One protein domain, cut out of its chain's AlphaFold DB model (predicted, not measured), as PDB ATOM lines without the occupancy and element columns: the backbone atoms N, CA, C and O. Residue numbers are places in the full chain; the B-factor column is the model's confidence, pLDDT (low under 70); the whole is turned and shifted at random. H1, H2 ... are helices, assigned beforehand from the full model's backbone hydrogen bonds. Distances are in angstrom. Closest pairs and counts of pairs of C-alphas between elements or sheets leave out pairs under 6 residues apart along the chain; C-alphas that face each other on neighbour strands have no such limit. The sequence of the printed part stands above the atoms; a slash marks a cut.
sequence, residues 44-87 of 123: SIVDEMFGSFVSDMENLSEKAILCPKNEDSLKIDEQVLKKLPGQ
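AT A GLANCE: This is residues 44 to 87 of the 123 residues of the protein "ATP-dependent DNA helicase" of Araneus ventricosus (UniProt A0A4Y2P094). One longer helix, H3, makes the longest side of this small domain; the short helix H1 packs at a slant on residues 76 to 80 of H3, and the short helix H2 sits off H3. After H2 the link of residues 62 to 69 runs out to where H3 begins, and H3 folds back. The printed part has 44 residues with three named helices, in the order H1, H2, H3, and no named strand; the class is all helix. The whole is compact, with a radius of gyration of the C-alphas of 10.4 A, and rounded, spanning 28 by 22 by 17 A.

HOW THE PARTS SIT: H1, residues 45 to 50, touches H3, residues 70 to 83, with residues 76 to 80 of H3 alone. Their closest C-alphas, those of Val 46 and Val 80, are 6.5 A apart. The two run the same way at a steep tilt of 46 degrees. H2, residues 57 to 61, is close to H1 but not clearly touching; their closest C-alphas, of Phe 50 and Leu 60, are 7.4 A apart. H2 and H3 are apart. Every O i to N i+4 pair is within hydrogen-bond range in H1, 9 of 10 are in H3, and 0 of 1 in H2, where 2 of 2 O i to N i+3 pairs are within range.

IN THESE COORDINATES: H1 begins at C-alpha 45, (178.955, 170.548, 267.307), and is 8.3 A long from first to last C-alpha. H2 measures 7.0 A, from Met 57 to Ser 61. H3 measures 20.2 A, from C-alpha 70 at (194.082, 171.002, 260.906) to C-alpha 83 at (174.758, 172.333, 255.218).

THE WHOLE: The two C-alphas farthest apart, those of Pro 68 and Gly 86, are 29.2 A apart. The printed part has no cut, and the links H1 to H2 and H2 to H3 are short. The mean pLDDT of the printed part is 86.1, and no printed residue is under 70.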
ATOM      1  N   SER A  44     176.565 166.465 267.317       89.75
ATOM      2  CA  SER A  44     177.179 167.302 266.289       89.75
ATOM      3  C   SER A  44     177.359 168.736 266.787       89.75
ATOM      4  O   SER A  44     176.400 169.505 266.840       89.75
ATOM      5  N   ILE A  45     178.606 169.138 267.050       90.38
ATOM      6  CA  ILE A  45     178.955 170.548 267.307       90.38
ATOM      7  C   ILE A  45     178.547 171.473 266.153       90.38
ATOM      8  O   ILE A  45     178.240 172.643 266.361       90.38
ATOM      9  N   VAL A  46     178.505 170.945 264.926       89.25
ATOM     10  CA  VAL A  46     178.060 171.695 263.749       89.25
ATOM     11  C   VAL A  46     176.564 171.991 263.837       89.25
ATOM     12  O   VAL A  46     176.139 173.091 263.494       89.25
ATOM     13  N   ASP A  47     175.765 171.038 264.310       89.31
ATOM     14  CA  ASP A  47     174.320 171.217 264.464       89.31
ATOM     15  C   ASP A  47     174.013 172.145 265.639       89.31
ATOM     16  O   ASP A  47     173.133 172.991 265.516       89.31
ATOM     17  N   GLU A  48     174.779 172.042 266.724       88.88
ATOM     18  CA  GLU A  48     174.664 172.932 267.882       88.88
ATOM     19  C   GLU A  48     174.965 174.393 267.499       88.88
ATOM     20  O   GLU A  48     174.211 175.311 267.820       88.88
ATOM     21  N   MET A  49     176.038 174.624 266.735       86.69
ATOM     22  CA  MET A  49     176.477 175.973 266.361       86.69
ATOM     23  C   MET A  49     175.683 176.583 265.202       86.69
ATOM     24  O   MET A  49     175.421 177.790 265.198       86.69
ATOM     25  N   PHE A  50     175.333 175.788 264.190       84.19
ATOM     26  CA  PHE A  50     174.759 176.276 262.927       84.19
ATOM     27  C   PHE A  50     173.312 175.828 262.690       84.19
ATOM     28  O   PHE A  50     172.697 176.239 261.704       84.19
ATOM     29  N   GLY A  51     172.754 175.008 263.579       84.62
ATOM     30  CA  GLY A  51     171.438 174.409 263.419       84.62
ATOM     31  C   GLY A  51     171.412 173.268 262.399       84.62
ATOM     32  O   GLY A  51     172.411 172.876 261.780       84.62
ATOM     33  N   SER A  52     170.219 172.716 262.180       80.56
ATOM     34  CA  SER A  52     170.011 171.642 261.204       80.56
ATOM     35  C   SER A  52     170.200 172.118 259.760       80.56
ATOM     36  O   SER A  52     170.708 171.357 258.935       80.56
ATOM     37  N   PHE A  53     169.822 173.365 259.460       76.25
ATOM     38  CA  PHE A  53     169.886 173.959 258.127       76.25
ATOM     39  C   PHE A  53     170.303 175.428 258.191       76.25
ATOM     40  O   PHE A  53     169.741 176.212 258.958       76.25
ATOM     41  N   VAL A  54     171.252 175.803 257.339       76.62
ATOM     42  CA  VAL A  54     171.790 177.159 257.283       76.62
ATOM     43  C   VAL A  54     170.926 178.015 256.361       76.62
ATOM     44  O   VAL A  54     170.927 177.825 255.147       76.62
ATOM     45  N   SER A  55     170.183 178.956 256.946       71.75
ATOM     46  CA  SER A  55     169.319 179.885 256.193       71.75
ATOM     47  C   SER A  55     169.932 181.282 256.055       71.75
ATOM     48  O   SER A  55     169.786 181.903 255.006       71.75
ATOM     49  N   ASP A  56     170.666 181.739 257.075       76.06
ATOM     50  CA  ASP A  56     171.219 183.093 257.150       76.06
ATOM     51  C   ASP A  56     172.748 183.072 257.073       76.06
ATOM     52  O   ASP A  56     173.436 182.692 258.021       76.06
ATOM     53  N   MET A  57     173.287 183.511 255.933       72.94
ATOM     54  CA  MET A  57     174.735 183.557 255.689       72.94
ATOM     55  C   MET A  57     175.466 184.565 256.591       72.94
ATOM     56  O   MET A  57     176.636 184.360 256.903       72.94
ATOM     57  N   GLU A  58     174.796 185.633 257.033       74.06
ATOM     58  CA  GLU A  58     175.388 186.654 257.915       74.06
ATOM     59  C   GLU A  58     175.744 186.068 259.290       74.06
ATOM     60  O   GLU A  58     176.844 186.293 259.792       74.06
ATOM     61  N   ASN A  59     174.880 185.202 259.831       71.44
ATOM     62  CA  ASN A  59     175.087 184.528 261.116       71.44
ATOM     63  C   ASN A  59     176.305 183.583 261.105       71.44
ATOM     64  O   ASN A  59     176.911 183.324 262.141       71.44
ATOM     65  N   LEU A  60     176.693 183.080 259.929       76.06
ATOM     66  CA  LEU A  60     177.863 182.210 259.787       76.06
ATOM     67  C   LEU A  60     179.172 182.970 259.944       76.06
ATOM     68  O   LEU A  60     180.139 182.415 260.452       76.06
ATOM     69  N   SER A  61     179.213 184.222 259.488       79.38
ATOM     70  CA  SER A  61     180.445 185.014 259.481       79.38
ATOM     71  C   SER A  61     180.912 185.412 260.884       79.38
ATOM     72  O   SER A  61     182.093 185.674 261.090       79.38
ATOM     73  N   GLU A  62     179.999 185.401 261.858       84.69
ATOM     74  CA  GLU A  62     180.273 185.721 263.261       84.69
ATOM     75  C   GLU A  62     180.714 184.498 264.085       84.69
ATOM     76  O   GLU A  62     181.088 184.638 265.250       84.69
ATOM     77  N   LYS A  63     180.682 183.292 263.502       85.50
ATOM     78  CA  LYS A  63     180.951 182.025 264.195       85.50
ATOM     79  C   LYS A  63     182.226 181.372 263.671       85.50
ATOM     80  O   LYS A  63     182.431 181.258 262.468       85.50
ATOM     81  N   ALA A  64     183.058 180.872 264.584       88.00
ATOM     82  CA  ALA A  64     184.259 180.111 264.253       88.00
ATOM     83  C   ALA A  64     184.402 178.900 265.181       88.00
ATOM     84  O   ALA A  64     184.205 179.013 266.391       88.00
ATOM     85  N   ILE A  65     184.774 177.751 264.612       90.00
ATOM     86  CA  ILE A  65     185.144 176.552 265.369       90.00
ATOM     87  C   ILE A  65     186.657 176.397 265.268       90.00
ATOM     88  O   ILE A  65     187.208 176.293 264.175       90.00
ATOM     89  N   LEU A  66     187.335 176.393 266.414       91.44
ATOM     90  CA  LEU A  66     188.778 176.204 266.488       91.44
ATOM     91  C   LEU A  66     189.078 174.755 266.859       91.44
ATOM     92  O   LEU A  66     188.586 174.249 267.867       91.44
ATOM     93  N   CYS A  67     189.917 174.099 266.062       92.81
ATOM     94  CA  CYS A  67     190.395 172.753 266.352       92.81
ATOM     95  C   CYS A  67     191.901 172.779 266.644       92.81
ATOM     96  O   CYS A  67     192.637 173.509 265.979       92.81
ATOM     97  N   PRO A  68     192.399 171.947 267.576       91.19
ATOM     98  CA  PRO A  68     193.835 171.845 267.832       91.19
ATOM     99  C   PRO A  68     194.645 171.343 266.627       91.19
ATOM    100  O   PRO A  68     195.833 171.643 266.517       91.19
ATOM    101  N   LYS A  69     194.026 170.550 265.741       95.56
ATOM    102  CA  LYS A  69     194.653 169.985 264.539       95.56
ATOM    103  C   LYS A  69     193.895 170.395 263.283       95.56
ATOM    104  O   LYS A  69     192.668 170.339 263.252       95.56
ATOM    105  N   ASN A  70     194.645 170.659 262.216       92.25
ATOM    106  CA  ASN A  70     194.082 171.002 260.906       92.25
ATOM    107  C   ASN A  70     193.254 169.865 260.285       92.25
ATOM    108  O   ASN A  70     192.314 170.121 259.544       92.25
ATOM    109  N   GLU A  71     193.596 168.601 260.556       94.81
ATOM    110  CA  GLU A  71     192.805 167.466 260.058       94.81
ATOM    111  C   GLU A  71     191.392 167.470 260.659       94.81
ATOM    112  O   GLU A  71     190.417 167.170 259.973       94.81
ATOM    113  N   ASP A  72     191.283 167.834 261.937       92.94
ATOM    114  CA  ASP A  72     190.003 167.894 262.632       92.94
ATOM    115  C   ASP A  72     189.195 169.112 262.167       92.94
ATOM    116  O   ASP A  72     188.003 168.964 261.898       92.94
ATOM    117  N   SER A  73     189.837 170.271 261.955       93.00
ATOM    118  CA  SER A  73     189.149 171.437 261.379       93.00
ATOM    119  C   SER A  73     188.637 171.150 259.971       93.00
ATOM    120  O   SER A  73     187.489 171.458 259.679       93.00
ATOM    121  N   LEU A  74     189.419 170.467 259.128       92.44
ATOM    122  CA  LEU A  74     188.995 170.106 257.773       92.44
ATOM    123  C   LEU A  74     187.726 169.238 257.779       92.44
ATOM    124  O   LEU A  74     186.799 169.480 257.008       92.44
ATOM    125  N   LYS A  75     187.645 168.249 258.680       93.06
ATOM    126  CA  LYS A  75     186.445 167.406 258.831       93.06
ATOM    127  C   LYS A  75     185.220 168.214 259.259       93.06
ATOM    128  O   LYS A  75     184.101 167.861 258.885       93.06
ATOM    129  N   ILE A  76     185.410 169.248 260.076       92.31
ATOM    130  CA  ILE A  76     184.333 170.150 260.498       92.31
ATOM    131  C   ILE A  76     183.924 171.068 259.343       92.31
ATOM    132  O   ILE A  76     182.734 171.159 259.045       92.31
ATOM    133  N   ASP A  77     184.884 171.658 258.630       90.38
ATOM    134  CA  ASP A  77     184.637 172.528 257.477       90.38
ATOM    135  C   ASP A  77     183.827 171.803 256.394       90.38
ATOM    136  O   ASP A  77     182.855 172.341 255.864       90.38
ATOM    137  N   GLU A  78     184.153 170.539 256.106       91.56
ATOM    138  CA  GLU A  78     183.391 169.713 255.165       91.56
ATOM    139  C   GLU A  78     181.947 169.448 255.619       91.56
ATOM    140  O   GLU A  78     181.043 169.338 254.784       91.56
ATOM    141  N   GLN A  79     181.706 169.311 256.926       90.25
ATOM    142  CA  GLN A  79     180.360 169.127 257.478       90.25
ATOM    143  C   GLN A  79     179.540 170.413 257.396       90.25
ATOM    144  O   GLN A  79     178.379 170.367 256.982       90.25
ATOM    145  N   VAL A  80     180.150 171.555 257.724       89.12
ATOM    146  CA  VAL A  80     179.532 172.879 257.580       89.12
ATOM    147  C   VAL A  80     179.197 173.140 256.110       89.12
ATOM    148  O   VAL A  80     178.064 173.496 255.795       89.12
ATOM    149  N   LEU A  81     180.132 172.873 255.191       88.69
ATOM    150  CA  LEU A  81     179.947 173.082 253.752       88.69
ATOM    151  C   LEU A  81     178.744 172.303 253.198       88.69
ATOM    152  O   LEU A  81     177.994 172.834 252.385       88.69
ATOM    153  N   LYS A  82     178.510 171.069 253.666       87.81
ATOM    154  CA  LYS A  82     177.352 170.247 253.257       87.81
ATOM    155  C   LYS A  82     176.003 170.816 253.702       87.81
ATOM    156  O   LYS A  82     174.985 170.447 253.121       87.81
ATOM    157  N   LYS A  83     175.977 171.669 254.729       85.81
ATOM    158  CA  LYS A  83     174.758 172.333 255.218       85.81
ATOM    159  C   LYS A  83     174.458 173.639 254.493       85.81
ATOM    160  O   LYS A  83     173.333 174.127 254.600       85.81
ATOM    161  N   LEU A  84     175.436 174.207 253.786       86.12
ATOM    162  CA  LEU A  84     175.241 175.449 253.051       86.12
ATOM    163  C   LEU A  84     174.321 175.223 251.845       86.12
ATOM    164  O   LEU A  84     174.462 174.227 251.129       86.12
ATOM    165  N   PRO A  85     173.390 176.151 251.577       83.31
ATOM    166  CA  PRO A  85     172.585 176.090 250.372       83.31
ATOM    167  C   PRO A  85     173.461 176.370 249.143       83.31
ATOM    168  O   PRO A  85     174.236 177.324 249.112       83.31
ATOM    169  N   GLY A  86     173.300 175.566 248.093       83.94
ATOM    170  CA  GLY A  86     173.986 175.766 246.817       83.94
ATOM    171  C   GLY A  86     174.716 174.525 246.320       83.94
ATOM    172  O   GLY A  86     174.556 173.427 246.843       83.94
ATOM    173  N   GLN A  87     175.488 174.698 245.247       83.81
ATOM    174  CA  GLN A  87     176.265 173.617 244.649       83.81
ATOM    175  C   GLN A  87     177.717 173.690 245.119       83.81
ATOM    176  O   GLN A  87     178.374 174.719 244.948       83.81
TER     177      GLN A  87